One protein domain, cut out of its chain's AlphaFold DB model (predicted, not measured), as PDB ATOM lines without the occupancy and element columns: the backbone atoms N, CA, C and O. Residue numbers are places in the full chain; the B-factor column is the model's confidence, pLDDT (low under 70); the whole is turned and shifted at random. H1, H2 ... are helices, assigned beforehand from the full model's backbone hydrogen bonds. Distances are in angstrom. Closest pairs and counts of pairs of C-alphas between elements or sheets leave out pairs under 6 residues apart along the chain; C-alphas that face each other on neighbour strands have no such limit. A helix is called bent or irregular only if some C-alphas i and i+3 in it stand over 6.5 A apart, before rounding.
ATOM      1  N   ARG A 383      26.110  59.230 -18.249       69.31
ATOM      2  CA  ARG A 383      25.150  60.341 -18.068       69.31
ATOM      3  C   ARG A 383      23.739  59.983 -18.549       69.31
ATOM      4  O   ARG A 383      22.781  60.219 -17.817       69.31
ATOM      5  N   GLU A 384      23.607  59.404 -19.744       69.25
ATOM      6  CA  GLU A 384      22.332  58.919 -20.302       69.25
ATOM      7  C   GLU A 384      21.670  57.905 -19.354       69.25
ATOM      8  O   GLU A 384      20.496  58.026 -18.997       69.25
ATOM      9  N   LEU A 385      22.454  56.929 -18.895       66.12
ATOM     10  CA  LEU A 385      21.995  55.836 -18.054       66.12
ATOM     11  C   LEU A 385      21.701  56.276 -16.607       66.12
ATOM     12  O   LEU A 385      20.671  55.875 -16.067       66.12
ATOM     13  N   ASN A 386      22.502  57.161 -15.998       69.00
ATOM     14  CA  ASN A 386      22.164  57.799 -14.712       69.00
ATOM     15  C   ASN A 386      20.880  58.644 -14.835       69.00
ATOM     16  O   ASN A 386      20.048  58.633 -13.929       69.00
ATOM     17  N   GLY A 387      20.667  59.319 -15.974       75.62
ATOM     18  CA  GLY A 387      19.422  60.029 -16.280       75.62
ATOM     19  C   GLY A 387      18.196  59.110 -16.291       75.62
ATOM     20  O   GLY A 387      17.175  59.440 -15.684       75.62
ATOM     21  N   ARG A 388      18.313  57.920 -16.898       69.06
ATOM     22  CA  ARG A 388      17.277  56.870 -16.847       69.06
ATOM     23  C   ARG A 388      17.072  56.357 -15.419       69.06
ATOM     24  O   ARG A 388      15.948  56.388 -14.920       69.06
ATOM     25  N   MET A 389      18.152  55.986 -14.727       68.75
ATOM     26  CA  MET A 389      18.119  55.503 -13.339       68.75
ATOM     27  C   MET A 389      17.511  56.508 -12.361       68.75
ATOM     28  O   MET A 389      16.859  56.092 -11.408       68.75
ATOM     29  N   LYS A 390      17.643  57.820 -12.593       73.25
ATOM     30  CA  LYS A 390      16.995  58.844 -11.757       73.25
ATOM     31  C   LYS A 390      15.473  58.651 -11.680       73.25
ATOM     32  O   LYS A 390      14.913  58.839 -10.607       73.25
ATOM     33  N   SER A 391      14.831  58.211 -12.768       66.88
ATOM     34  CA  SER A 391      13.389  57.897 -12.807       66.88
ATOM     35  C   SER A 391      13.010  56.563 -12.137       66.88
ATOM     36  O   SER A 391      11.853  56.362 -11.759       66.88
ATOM     37  N   VAL A 392      13.987  55.666 -11.958       63.06
ATOM     38  CA  VAL A 392      13.843  54.393 -11.232       63.06
ATOM     39  C   VAL A 392      14.038  54.621  -9.727       63.06
ATOM     40  O   VAL A 392      13.185  54.228  -8.936       63.06
ATOM     41  N   ARG A 393      15.080  55.367  -9.321       68.62
ATOM     42  CA  ARG A 393      15.348  55.737  -7.914       68.62
ATOM     43  C   ARG A 393      14.185  56.480  -7.256       68.62
ATOM     44  O   ARG A 393      13.869  56.215  -6.102       68.62
ATOM     45  N   THR A 394      13.497  57.360  -7.992       64.50
ATOM     46  CA  THR A 394      12.285  58.044  -7.496       64.50
ATOM     47  C   THR A 394      11.132  57.100  -7.142       64.50
ATOM     48  O   THR A 394      10.160  57.552  -6.547       64.50
ATOM     49  N   LYS A 395      11.214  55.811  -7.499       60.16
ATOM     50  CA  LYS A 395      10.236  54.776  -7.133       60.16
ATOM     51  C   LYS A 395      10.714  53.857  -6.001       60.16
ATOM     52  O   LYS A 395       9.867  53.225  -5.381       60.16
ATOM     53  N   SER A 396      12.023  53.751  -5.742       60.72
ATOM     54  CA  SER A 396      12.579  52.768  -4.794       60.72
ATOM     55  C   SER A 396      12.876  53.312  -3.392       60.72
ATOM     56  O   SER A 396      13.172  52.522  -2.506       60.72
ATOM     57  N   ASN A 397      12.816  54.633  -3.170       60.62
ATOM     58  CA  ASN A 397      13.228  55.311  -1.922       60.62
ATOM     59  C   ASN A 397      14.697  55.078  -1.486       60.62
ATOM     60  O   ASN A 397      15.113  55.592  -0.447       60.62
ATOM     61  N   GLU A 398      15.512  54.367  -2.270       62.41
ATOM     62  CA  GLU A 398      16.916  54.106  -1.948       62.41
ATOM     63  C   GLU A 398      17.846  55.226  -2.438       62.41
ATOM     64  O   GLU A 398      17.839  55.614  -3.612       62.41
ATOM     65  N   SER A 399      18.724  55.702  -1.548       67.62
ATOM     66  CA  SER A 399      19.795  56.652  -1.877       67.62
ATOM     67  C   SER A 399      20.953  55.950  -2.598       67.62
ATOM     68  O   SER A 399      22.003  55.665  -2.022       67.62
ATOM     69  N   ILE A 400      20.745  55.626  -3.875       72.56
ATOM     70  CA  ILE A 400      21.764  55.001  -4.727       72.56
ATOM     71  C   ILE A 400      22.661  56.104  -5.326       72.56
ATOM     72  O   ILE A 400      22.141  56.983  -6.019       72.56
ATOM     73  N   PRO A 401      23.994  56.071  -5.137       75.38
ATOM     74  CA  PRO A 401      24.914  57.035  -5.729       75.38
ATOM     75  C   PRO A 401      24.957  56.937  -7.259       75.38
ATOM     76  O   PRO A 401      24.687  55.891  -7.867       75.38
ATOM     77  N   ASP A 402      25.336  58.042  -7.897       76.75
ATOM     78  CA  ASP A 402      25.584  58.072  -9.336       76.75
ATOM     79  C   ASP A 402      26.697  57.107  -9.729       76.75
ATOM     80  O   ASP A 402      27.709  56.942  -9.039       76.75
ATOM     81  N   LEU A 403      26.456  56.414 -10.841       74.75
ATOM     82  CA  LEU A 403      27.435  55.526 -11.430       74.75
ATOM     83  C   LEU A 403      28.630  56.353 -11.908       74.75
ATOM     84  O   LEU A 403      28.450  57.360 -12.597       74.75
ATOM     85  N   VAL A 404      29.832  55.903 -11.564       74.38
ATOM     86  CA  VAL A 404      31.104  56.493 -12.000       74.38
ATOM     87  C   VAL A 404      31.887  55.430 -12.764       74.38
ATOM     88  O   VAL A 404      31.933  54.276 -12.336       74.38
ATOM     89  N   VAL A 405      32.487  55.810 -13.895       72.44
ATOM     90  CA  VAL A 405      33.406  54.951 -14.658       72.44
ATOM     91  C   VAL A 405      34.678  54.742 -13.838       72.44
ATOM     92  O   VAL A 405      35.254  55.711 -13.346       72.44
ATOM     93  N   ASP A 406      35.121  53.497 -13.692       71.25
ATOM     94  CA  ASP A 406      36.401  53.201 -13.059       71.25
ATOM     95  C   ASP A 406      37.534  53.436 -14.066       71.25
ATOM     96  O   ASP A 406      37.718  52.667 -15.003       71.25
ATOM     97  N   TYR A 407      38.269  54.535 -13.909       65.69
ATOM     98  CA  TYR A 407      39.336  54.914 -14.837       65.69
ATOM     99  C   TYR A 407      40.668  54.194 -14.590       65.69
ATOM    100  O   TYR A 407      41.625  54.482 -15.303       65.69
ATOM    101  N   SER A 408      40.747  53.266 -13.626       62.06
ATOM    102  CA  SER A 408      41.944  52.427 -13.458       62.06
ATOM    103  C   SER A 408      42.231  51.564 -14.693       62.06
ATOM    104  O   SER A 408      43.392  51.280 -14.974       62.06
ATOM    105  N   GLU A 409      41.191  51.225 -15.468       67.75
ATOM    106  CA  GLU A 409      41.302  50.447 -16.700       67.75
ATOM    107  C   GLU A 409      40.503  51.069 -17.859       67.75
ATOM    108  O   GLU A 409      39.267  51.049 -17.849       67.75
ATOM    109  N   PRO A 410      41.168  51.599 -18.903       59.50
ATOM    110  CA  PRO A 410      40.522  52.415 -19.937       59.50
ATOM    111  C   PRO A 410      39.642  51.622 -20.912       59.50
ATOM    112  O   PRO A 410      38.819  52.214 -21.616       59.50
ATOM    113  N   TYR A 411      39.813  50.297 -20.962       66.81
ATOM    114  CA  TYR A 411      38.992  49.387 -21.762       66.81
ATOM    115  C   TYR A 411      37.824  48.824 -20.950       66.81
ATOM    116  O   TYR A 411      36.674  48.895 -21.386       66.81
ATOM    117  N   TYR A 412      38.111  48.291 -19.760       76.06
ATOM    118  CA  TYR A 412      37.122  47.572 -18.959       76.06
ATOM    119  C   TYR A 412      36.278  48.475 -18.063       76.06
ATOM    120  O   TYR A 412      35.090  48.206 -17.919       76.06
ATOM    121  N   GLY A 413      36.809  49.585 -17.544       78.62
ATOM    122  CA  GLY A 413      36.049  50.555 -16.747       78.62
ATOM    123  C   GLY A 413      34.752  51.044 -17.403       78.62
ATOM    124  O   GLY A 413      33.697  51.032 -16.761       78.62
ATOM    125  N   PRO A 414      34.784  51.438 -18.691       73.19
ATOM    126  CA  PRO A 414      33.590  51.761 -19.470       73.19
ATOM    127  C   PRO A 414      32.581  50.614 -19.620       73.19
ATOM    128  O   PRO A 414      31.380  50.826 -19.445       73.19
ATOM    129  N   VAL A 415      33.059  49.405 -19.932       76.88
ATOM    130  CA  VAL A 415      32.214  48.211 -20.122       76.88
ATOM    131  C   VAL A 415      31.565  47.805 -18.797       76.88
ATOM    132  O   VAL A 415      30.362  47.569 -18.730       76.88
ATOM    133  N   CYS A 416      32.337  47.808 -17.716       85.31
ATOM    134  CA  CYS A 416      31.873  47.494 -16.375       85.31
ATOM    135  C   CYS A 416      30.921  48.548 -15.800       85.31
ATOM    136  O   CYS A 416      29.996  48.187 -15.073       85.31
ATOM    137  N   ALA A 417      31.047  49.821 -16.190       80.19
ATOM    138  CA  ALA A 417      30.039  50.828 -15.877       80.19
ATOM    139  C   ALA A 417      28.689  50.491 -16.549       80.19
ATOM    140  O   ALA A 417      27.656  50.473 -15.878       80.19
ATOM    141  N   GLU A 418      28.685  50.155 -17.845       78.00
ATOM    142  CA  GLU A 418      27.465  49.728 -18.554       78.00
ATOM    143  C   GLU A 418      26.829  48.486 -17.900       78.00
ATOM    144  O   GLU A 418      25.631  48.489 -17.598       78.00
ATOM    145  N   LEU A 419      27.631  47.452 -17.622       83.69
ATOM    146  CA  LEU A 419      27.163  46.228 -16.965       83.69
ATOM    147  C   LEU A 419      26.637  46.497 -15.546       83.69
ATOM    148  O   LEU A 419      25.591  45.966 -15.177       83.69
ATOM    149  N   SER A 420      27.295  47.367 -14.772       85.75
ATOM    150  CA  SER A 420      26.856  47.735 -13.418       85.75
ATOM    151  C   SER A 420      25.444  48.312 -13.428       85.75
ATOM    152  O   SER A 420      24.635  47.989 -12.558       85.75
ATOM    153  N   LEU A 421      25.112  49.123 -14.437       77.94
ATOM    154  CA  LEU A 421      23.779  49.695 -14.550       77.94
ATOM    155  C   LEU A 421      22.721  48.671 -14.970       77.94
ATOM    156  O   LEU A 421      21.623  48.696 -14.421       77.94
ATOM    157  N   LEU A 422      23.051  47.755 -15.887       78.50
ATOM    158  CA  LEU A 422      22.170  46.633 -16.236       78.50
ATOM    159  C   LEU A 422      21.826  45.800 -14.992       78.50
ATOM    160  O   LEU A 422      20.653  45.508 -14.757       78.50
ATOM    161  N   MET A 423      22.822  45.501 -14.150       86.56
ATOM    162  CA  MET A 423      22.608  44.756 -12.906       86.56
ATOM    163  C   MET A 423      21.843  45.567 -11.849       86.56
ATOM    164  O   MET A 423      21.022  44.986 -11.143       86.56
ATOM    165  N   ARG A 424      22.021  46.897 -11.773       84.50
ATOM    166  CA  ARG A 424      21.189  47.784 -10.930       84.50
ATOM    167  C   ARG A 424      19.721  47.798 -11.372       84.50
ATOM    168  O   ARG A 424      18.850  47.633 -10.526       84.50
ATOM    169  N   SER A 425      19.432  47.958 -12.667       78.38
ATOM    170  CA  SER A 425      18.053  47.917 -13.189       78.38
ATOM    171  C   SER A 425      17.382  46.567 -12.915       78.38
ATOM    172  O   SER A 425      16.243  46.526 -12.452       78.38
ATOM    173  N   PHE A 426      18.098  45.461 -13.143       82.75
ATOM    174  CA  PHE A 426      17.596  44.116 -12.855       82.75
ATOM    175  C   PHE A 426      17.352  43.890 -11.352       82.75
ATOM    176  O   PHE A 426      16.285  43.402 -10.983       82.75
ATOM    177  N   TYR A 427      18.279  44.323 -10.484       85.00
ATOM    178  CA  TYR A 427      18.117  44.262  -9.025       85.00
ATOM    179  C   TYR A 427      16.898  45.059  -8.527       85.00
ATOM    180  O   TYR A 427      16.128  44.555  -7.713       85.00
ATOM    181  N   LEU A 428      16.659  46.260  -9.067       80.00
ATOM    182  CA  LEU A 428      15.507  47.109  -8.720       80.00
ATOM    183  C   LEU A 428      14.164  46.631  -9.314       80.00
ATOM    184  O   LEU A 428      13.195  47.390  -9.365       80.00
ATOM    185  N   GLY A 429      14.082  45.373  -9.755       67.06
ATOM    186  CA  GLY A 429      12.840  44.732 -10.180       67.06
ATOM    187  C   GLY A 429      12.444  44.980 -11.636       67.06
ATOM    188  O   GLY A 429      11.392  44.497 -12.064       67.06
ATOM    189  N   GLU A 430      13.268  45.659 -12.443       66.81
ATOM    190  CA  GLU A 430      13.028  45.790 -13.883       66.81
ATOM    191  C   GLU A 430      13.410  44.480 -14.612       66.81
ATOM    192  O   GLU A 430      14.343  44.431 -15.413       66.81
ATOM    193  N   ARG A 431      12.665  43.383 -14.383       66.12
ATOM    194  CA  ARG A 431      12.895  42.077 -15.051       66.12
ATOM    195  C   ARG A 431      12.847  42.134 -16.586       66.12
ATOM    196  O   ARG A 431      13.345  41.238 -17.253       66.12
ATOM    197  N   LEU A 432      12.344  43.229 -17.162       65.81
ATOM    198  CA  LEU A 432      12.445  43.550 -18.593       65.81
ATOM    199  C   LEU A 432      13.895  43.572 -19.129       65.81
ATOM    200  O   LEU A 432      14.090  43.441 -20.337       65.81
ATOM    201  N   TYR A 433      14.907  43.719 -18.265       68.75
ATOM    202  CA  TYR A 433      16.325  43.651 -18.645       68.75
ATOM    203  C   TYR A 433      16.925  42.235 -18.584       68.75
ATOM    204  O   TYR A 433      18.044  42.047 -19.056       68.75
ATOM    205  N   GLU A 434      16.205  41.226 -18.081       75.50
ATOM    206  CA  GLU A 434      16.695  39.840 -18.002       75.50
ATOM    207  C   GLU A 434      17.131  39.288 -19.384       75.50
ATOM    208  O   GLU A 434      18.288  38.875 -19.500       75.50
ATOM    209  N   PRO A 435      16.356  39.445 -20.484       73.81
ATOM    210  CA  PRO A 435      16.794  39.020 -21.823       73.81
ATOM    211  C   PRO A 435      17.990  39.812 -22.381       73.81
ATOM    212  O   PRO A 435      18.696  39.340 -23.277       73.81
ATOM    213  N   TYR A 436      18.223  41.036 -21.889       72.00
ATOM    214  CA  TYR A 436      19.397  41.834 -22.260       72.00
ATOM    215  C   TYR A 436      20.650  41.341 -21.531       72.00
ATOM    216  O   TYR A 436      21.708  41.245 -22.155       72.00
ATOM    217  N   ILE A 437      20.527  40.986 -20.248       76.44
ATOM    218  CA  ILE A 437      21.607  40.383 -19.457       76.44
ATOM    219  C   ILE A 437      21.991  39.025 -20.046       76.44
ATOM    220  O   ILE A 437      23.169  38.809 -20.311       76.44
ATOM    221  N   GLU A 438      21.024  38.157 -20.351       79.81
ATOM    222  CA  GLU A 438      21.279  36.852 -20.982       79.81
ATOM    223  C   GLU A 438      22.012  36.990 -22.322       79.81
ATOM    224  O   GLU A 438      23.030  36.336 -22.550       79.81
ATOM    225  N   ARG A 439      21.567  37.906 -23.194       73.50
ATOM    226  CA  ARG A 439      22.251  38.185 -24.467       73.50
ATOM    227  C   ARG A 439      23.671  38.718 -24.255       73.50
ATOM    228  O   ARG A 439      24.576  38.377 -25.020       73.50
ATOM    229  N   ARG A 440      23.892  39.550 -23.230       76.50
ATOM    230  CA  ARG A 440      25.225  40.073 -22.892       76.50
ATOM    231  C   ARG A 440      26.120  38.964 -22.334       76.50
ATOM    232  O   ARG A 440      27.262  38.880 -22.767       76.50
ATOM    233  N   MET A 441      25.592  38.062 -21.503       78.31
ATOM    234  CA  MET A 441      26.284  36.856 -21.027       78.31
ATOM    235  C   MET A 441      26.692  35.934 -22.185       78.31
ATOM    236  O   MET A 441      27.873  35.637 -22.305       78.31
ATOM    237  N   GLN A 442      25.782  35.582 -23.102       75.25
ATOM    238  CA  GLN A 442      26.086  34.781 -24.309       75.25
ATOM    239  C   GLN A 442      27.120  35.429 -25.246       75.25
ATOM    240  O   GLN A 442      27.729  34.759 -26.085       75.25
ATOM    241  N   THR A 443      27.272  36.755 -25.163       71.19
ATOM    242  CA  THR A 443      28.338  37.476 -25.864       71.19
ATOM    243  C   THR A 443      29.648  37.308 -25.092       71.19
ATOM    244  O   THR A 443      30.627  36.861 -25.681       71.19
ATOM    245  N   LEU A 444      29.650  37.610 -23.784       74.50
ATOM    246  CA  LEU A 444      30.814  37.523 -22.888       74.50
ATOM    247  C   LEU A 444      31.434  36.117 -22.842       74.50
ATOM    248  O   LEU A 444      32.651  35.991 -22.912       74.50
ATOM    249  N   GLU A 445      30.611  35.068 -22.845       80.62
ATOM    250  CA  GLU A 445      31.021  33.653 -22.874       80.62
ATOM    251  C   GLU A 445      32.033  33.329 -23.992       80.62
ATOM    252  O   GLU A 445      32.866  32.442 -23.848       80.62
ATOM    253  N   LYS A 446      31.985  34.065 -25.111       73.06
ATOM    254  CA  LYS A 446      32.805  33.812 -26.309       73.06
ATOM    255  C   LYS A 446      34.062  34.680 -26.403       73.06
ATOM    256  O   LYS A 446      34.821  34.523 -27.359       73.06
ATOM    257  N   ILE A 447      34.229  35.645 -25.499       62.03
ATOM    258  CA  ILE A 447      35.149  36.789 -25.674       62.03
ATOM    259  C   ILE A 447      35.930  37.135 -24.399       62.03
ATOM    260  O   ILE A 447      37.047  37.635 -24.505       62.03
ATOM    261  N   ASP A 448      35.348  36.894 -23.219       73.88
ATOM    262  CA  ASP A 448      35.897  37.240 -21.907       73.88
ATOM    263  C   ASP A 448      35.233  36.361 -20.823       73.88
ATOM    264  O   ASP A 448      34.187  36.692 -20.253       73.88
ATOM    265  N   GLU A 449      35.831  35.192 -20.573       79.50
ATOM    266  CA  GLU A 449      35.316  34.182 -19.635       79.50
ATOM    267  C   GLU A 449      35.222  34.718 -18.192       79.50
ATOM    268  O   GLU A 449      34.287  34.384 -17.460       79.50
ATOM    269  N   ASN A 450      36.137  35.612 -17.800       80.69
ATOM    270  CA  ASN A 450      36.140  36.235 -16.478       80.69
ATOM    271  C   ASN A 450      34.921  37.148 -16.281       80.69
ATOM    272  O   ASN A 450      34.225  37.042 -15.266       80.69
ATOM    273  N   LEU A 451      34.629  38.018 -17.253       80.94
ATOM    274  CA  LEU A 451      33.435  38.866 -17.223       80.94
ATOM    275  C   LEU A 451      32.142  38.056 -17.335       80.94
ATOM    276  O   LEU A 451      31.164  38.389 -16.662       80.94
ATOM    277  N   TYR A 452      32.129  36.984 -18.132       83.81
ATOM    278  CA  TYR A 452      31.003  36.051 -18.191       83.81
ATOM    279  C   TYR A 452      30.715  35.425 -16.818       83.81
ATOM    280  O   TYR A 452      29.593  35.537 -16.312       83.81
ATOM    281  N   GLY A 453      31.736  34.841 -16.182       81.62
ATOM    282  CA  GLY A 453      31.625  34.229 -14.859       81.62
ATOM    283  C   GLY A 453      31.202  35.228 -13.779       81.62
ATOM    284  O   GLY A 453      30.321  34.928 -12.971       81.62
ATOM    285  N   PHE A 454      31.756  36.444 -13.794       87.31
ATOM    286  CA  PHE A 454      31.392  37.506 -12.851       87.31
ATOM    287  C   PHE A 454      29.941  37.988 -13.024       87.31
ATOM    288  O   PHE A 454      29.223  38.182 -12.033       87.31
ATOM    289  N   LEU A 455      29.476  38.147 -14.267       86.56
ATOM    290  CA  LEU A 455      28.103  38.563 -14.564       86.56
ATOM    291  C   LEU A 455      27.093  37.463 -14.196       86.56
ATOM    292  O   LEU A 455      26.075  37.757 -13.565       86.56
ATOM    293  N   GLY A 456      27.405  36.198 -14.499       87.00
ATOM    294  CA  GLY A 456      26.587  35.039 -14.124       87.00
ATOM    295  C   GLY A 456      26.500  34.820 -12.612       87.00
ATOM    296  O   GLY A 456      25.402  34.623 -12.080       87.00
ATOM    297  N   TYR A 457      27.626  34.940 -11.898       90.12
ATOM    298  CA  TYR A 457      27.655  34.945 -10.431       90.12
ATOM    299  C   TYR A 457      26.784  36.072  -9.862       90.12
ATOM    300  O   TYR A 457      25.947  35.819  -8.996       90.12
ATOM    301  N   THR A 458      26.912  37.293 -10.396       90.38
ATOM    302  CA  THR A 458      26.095  38.435  -9.964       90.38
ATOM    303  C   THR A 458      24.602  38.170 -10.179       90.38
ATOM    304  O   THR A 458      23.826  38.382  -9.248       90.38
ATOM    305  N   LYS A 459      24.181  37.682 -11.359       90.00
ATOM    306  CA  LYS A 459      22.764  37.370 -11.630       90.00
ATOM    307  C   LYS A 459      22.232  36.339 -10.632       90.00
ATOM    308  O   LYS A 459      21.238  36.594  -9.961       90.00
ATOM    309  N   THR A 460      22.949  35.228 -10.474       89.00
ATOM    310  CA  THR A 460      22.578  34.140  -9.554       89.00
ATOM    311  C   THR A 460      22.479  34.625  -8.106       89.00
ATOM    312  O   THR A 460      21.602  34.195  -7.363       89.00
ATOM    313  N   ALA A 461      23.356  35.533  -7.679       89.06
ATOM    314  CA  ALA A 461      23.321  36.080  -6.329       89.06
ATOM    315  C   ALA A 461      22.178  37.093  -6.109       89.06
ATOM    316  O   ALA A 461      21.630  37.141  -5.011       89.06
ATOM    317  N   ILE A 462      21.761  37.844  -7.140       87.75
ATOM    318  CA  ILE A 462      20.522  38.646  -7.107       87.75
ATOM    319  C   ILE A 462      19.299  37.732  -6.993       87.75
ATOM    320  O   ILE A 462      18.467  37.950  -6.117       87.75
ATOM    321  N   ASP A 463      19.213  36.692  -7.828       87.62
ATOM    322  CA  ASP A 463      18.094  35.738  -7.815       87.62
ATOM    323  C   ASP A 463      17.966  35.020  -6.448       87.62
ATOM    324  O   ASP A 463      16.860  34.703  -6.011       87.62
ATOM    325  N   ASN A 464      19.084  34.845  -5.730       90.25
ATOM    326  CA  ASN A 464      19.148  34.308  -4.364       90.25
ATOM    327  C   ASN A 464      19.035  35.366  -3.240       90.25
ATOM    328  O   ASN A 464      19.141  35.011  -2.066       90.25
ATOM    329  N   ASN A 465      18.810  36.645  -3.561       87.94
ATOM    330  CA  ASN A 465      18.731  37.768  -2.612       87.94
ATOM    331  C   ASN A 465      19.977  37.956  -1.709       87.94
ATOM    332  O   ASN A 465      19.842  38.289  -0.531       87.94
ATOM    333  N   ASP A 466      21.196  37.771  -2.232       89.50
ATOM    334  CA  ASP A 466      22.431  37.977  -1.456       89.50
ATOM    335  C   ASP A 466      22.591  39.464  -1.043       89.50
ATOM    336  O   ASP A 466      22.783  40.337  -1.903       89.50
ATOM    337  N   PRO A 467      22.578  39.789   0.268       83.50
ATOM    338  CA  PRO A 467      22.645  41.168   0.749       83.50
ATOM    339  C   PRO A 467      24.010  41.837   0.512       83.50
ATOM    340  O   PRO A 467      24.095  43.069   0.506       83.50
ATOM    341  N   LYS A 468      25.088  41.065   0.312       84.69
ATOM    342  CA  LYS A 468      26.405  41.607  -0.059       84.69
ATOM    343  C   LYS A 468      26.390  42.073  -1.506       84.69
ATOM    344  O   LYS A 468      26.858  43.172  -1.791       84.69
ATOM    345  N   ILE A 469      25.810  41.275  -2.400       89.00
ATOM    346  CA  ILE A 469      25.716  41.611  -3.823       89.00
ATOM    347  C   ILE A 469      24.734  42.761  -4.050       89.00
ATOM    348  O   ILE A 469      25.076  43.682  -4.786       89.00
ATOM    349  N   ALA A 470      23.609  42.805  -3.329       83.31
ATOM    350  CA  ALA A 470      22.727  43.975  -3.290       83.31
ATOM    351  C   ALA A 470      23.483  45.273  -2.931       83.31
ATOM    352  O   ALA A 470      23.449  46.249  -3.682       83.31
ATOM    353  N   ARG A 471      24.246  45.271  -1.824       84.44
ATOM    354  CA  ARG A 471      25.067  46.421  -1.397       84.44
ATOM    355  C   ARG A 471      26.136  46.796  -2.427       84.44
ATOM    356  O   ARG A 471      26.351  47.979  -2.693       84.44
ATOM    357  N   MET A 472      26.799  45.796  -3.003       83.94
ATOM    358  CA  MET A 472      27.849  45.988  -3.999       83.94
ATOM    359  C   MET A 472      27.283  46.634  -5.271       83.94
ATOM    360  O   MET A 472      27.823  47.640  -5.729       83.94
ATOM    361  N   ILE A 473      26.165  46.112  -5.797       85.88
ATOM    362  CA  ILE A 473      25.438  46.631  -6.972       85.88
ATOM    363  C   ILE A 473      24.967  48.065  -6.743       85.88
ATOM    364  O   ILE A 473      25.192  48.925  -7.596       85.88
ATOM    365  N   ASN A 474      24.369  48.343  -5.583       82.19
ATOM    366  CA  ASN A 474      23.890  49.675  -5.212       82.19
ATOM    367  C   ASN A 474      25.018  50.679  -4.901       82.19
ATOM    368  O   ASN A 474      24.739  51.806  -4.507       82.19
ATOM    369  N   SER A 475      26.289  50.334  -5.123       82.44
ATOM    370  CA  SER A 475      27.424  51.252  -5.006       82.44
ATOM    371  C   SER A 475      28.363  51.148  -6.215       82.44
ATOM    372  O   SER A 475      28.161  50.343  -7.125       82.44
ATOM    373  N   ASN A 476      29.396  51.993  -6.277       80.56
ATOM    374  CA  ASN A 476      30.431  51.889  -7.318       80.56
ATOM    375  C   ASN A 476      31.452  50.764  -7.032       80.56
ATOM    376  O   ASN A 476      32.392  50.574  -7.801       80.56
ATOM    377  N   GLU A 477      31.257  49.996  -5.955       83.06
ATOM    378  CA  GLU A 477      32.056  48.818  -5.614       83.06
ATOM    379  C   GLU A 477      31.904  47.710  -6.668       83.06
ATOM    380  O   GLU A 477      32.909  47.153  -7.104       83.06
ATOM    381  N   TRP A 478      30.688  47.462  -7.181       88.44
ATOM    382  CA  TRP A 478      30.476  46.476  -8.253       88.44
ATOM    383  C   TRP A 478      31.292  46.786  -9.512       88.44
ATOM    384  O   TRP A 478      31.865  45.876 -10.105       88.44
ATOM    385  N   ASN A 479      31.385  48.064  -9.903       82.94
ATOM    386  CA  ASN A 479      32.155  48.472 -11.082       82.94
ATOM    387  C   ASN A 479      33.647  48.124 -10.913       82.94
ATOM    388  O   ASN A 479      34.239  47.495 -11.786       82.94
ATOM    389  N   ARG A 480      34.213  48.423  -9.735       80.44
ATOM    390  CA  ARG A 480      35.597  48.068  -9.376       80.44
ATOM    391  C   ARG A 480      35.832  46.558  -9.416       80.44
ATOM    392  O   ARG A 480      36.819  46.106  -9.986       80.44
ATOM    393  N   TYR A 481      34.922  45.761  -8.851       81.50
ATOM    394  CA  TYR A 481      35.039  44.297  -8.890       81.50
ATOM    395  C   TYR A 481      34.895  43.715 -10.299       81.50
ATOM    396  O   TYR A 481      35.600  42.763 -10.621       81.50
ATOM    397  N   CYS A 482      34.049  44.302 -11.147       86.19
ATOM    398  CA  CYS A 482      33.944  43.930 -12.555       86.19
ATOM    399  C   CYS A 482      35.262  44.180 -13.303       86.19
ATOM    400  O   CYS A 482      35.752  43.283 -13.988       86.19
ATOM    401  N   VAL A 483      35.875  45.357 -13.118       82.69
ATOM    402  CA  VAL A 483      37.188  45.677 -13.704       82.69
ATOM    403  C   VAL A 483      38.250  44.692 -13.221       82.69
ATOM    404  O   VAL A 483      38.924  44.072 -14.039       82.69
ATOM    405  N   LEU A 484      38.337  44.475 -11.905       79.81
ATOM    406  CA  LEU A 484      39.279  43.531 -11.298       79.81
ATOM    407  C   LEU A 484      39.078  42.080 -11.752       79.81
ATOM    408  O   LEU A 484      40.039  41.313 -11.726       79.81
ATOM    409  N   ALA A 485      37.853  41.681 -12.111       81.31
ATOM    410  CA  ALA A 485      37.578  40.370 -12.689       81.31
ATOM    411  C   ALA A 485      38.087  40.299 -14.135       81.31
ATOM    412  O   ALA A 485      38.812  39.367 -14.476       81.31
ATOM    413  N   ALA A 486      37.767  41.304 -14.952       77.00
ATOM    414  CA  ALA A 486      38.168  41.372 -16.354       77.00
ATOM    415  C   ALA A 486      39.695  41.352 -16.547       77.00
ATOM    416  O   ALA A 486      40.208  40.646 -17.410       77.00
ATOM    417  N   THR A 487      40.441  42.074 -15.705       74.38
ATOM    418  CA  THR A 487      41.908  42.179 -15.803       74.38
ATOM    419  C   THR A 487      42.680  41.091 -15.059       74.38
ATOM    420  O   THR A 487      43.868  41.259 -14.785       74.38
ATOM    421  N   LYS A 488      42.034  39.992 -14.663       64.75
ATOM    422  CA  LYS A 488      42.636  38.962 -13.799       64.75
ATOM    423  C   LYS A 488      43.402  37.865 -14.561       64.75
ATOM    424  O   LYS A 488      43.369  36.708 -14.137       64.75
TER     425      LYS A 488
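What this domain is: This is residues 383 to 488 of the 489 residues of an uncharacterized protein of Rhizobium sp. ACO-34A (UniProt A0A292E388). Helix H2 runs through the middle of a helical body, with H3 and H4 folded back and forth beside it as an up-and-down bundle of three, while H6 crosses H2 steeply and short H5 packs on H2 and H4. H1 lies at the outside, only just meeting H2, and the long stretch from 397 to 411 runs back over the outside to where H2 begins. The printed part has 106 residues with six named helices, H1 to H6 in order along the chain, and no named strand; the class is all helix. The whole is compact and rounded, with a radius of gyration of the C-alphas of 12.9 A and spans of 36 by 28 by 24 A.

How they stand to each other: H1, residues 383 to 396, only just touches H2, residues 412 to 427, with 3 pairs of C-alphas within 8 A; the closest are Leu 385 and Leu 421, 7.3 A apart. H2 is the hub, touching five helices. H3, residues 431 to 444, forms a helical hairpin with H2 at a shallow tilt of 32 degrees, only just short of steep; their closest C-alphas, Phe 426 and Tyr 433, are 5.9 A apart. H4, residues 449 to 463, forms a hairpin with H3 at a shallow tilt of 22 degrees, with the C-alphas of Leu 444 and Tyr 452 closest at 4.9 A. H5, residues 467 to 473, touches H2 at a steep tilt of 49 degrees, closest at the C-alphas of Arg 424 and Ile 473, 5.9 A. H6, residues 477 to 486, touches H2 at a steep tilt of 52 degrees, opposite ways, closest at the C-alphas of Cys 416 and Asn 479, 5.4 A. H1 and H6 are apart. Every O i to N i+4 pair is within hydrogen-bond range in H2, H4, H5 and H6; H1 has 7 of 10 and H3 8 of 10.

Where its parts are: H1 begins at C-alpha 383, (25.150, 60.341, -18.068), and is 19.8 A long from first to last C-alpha. H2 is 21.7 A long and begins at C-alpha 412, (37.122, 47.572, -18.959). H3, 20.1 A, is irregular: C-alphas 432 and 435 are 7.1 A apart. H4 is 20.9 A, H5 9.9 A and H6 14.4 A long, and H6 ends at C-alpha 486, (38.168, 41.372, -16.354).

The domain as a whole: The C-alphas farthest apart, those of Asn 397 and Lys 446, are 37.9 A apart. The printed part has no cut. The link from H1 to H2, 15 residues, is long; the other links are tight. The mean pLDDT of the printed part is 77.0, and 27 residues are under 70, among them 391 to 399, 407 to 411 and 429 to 433.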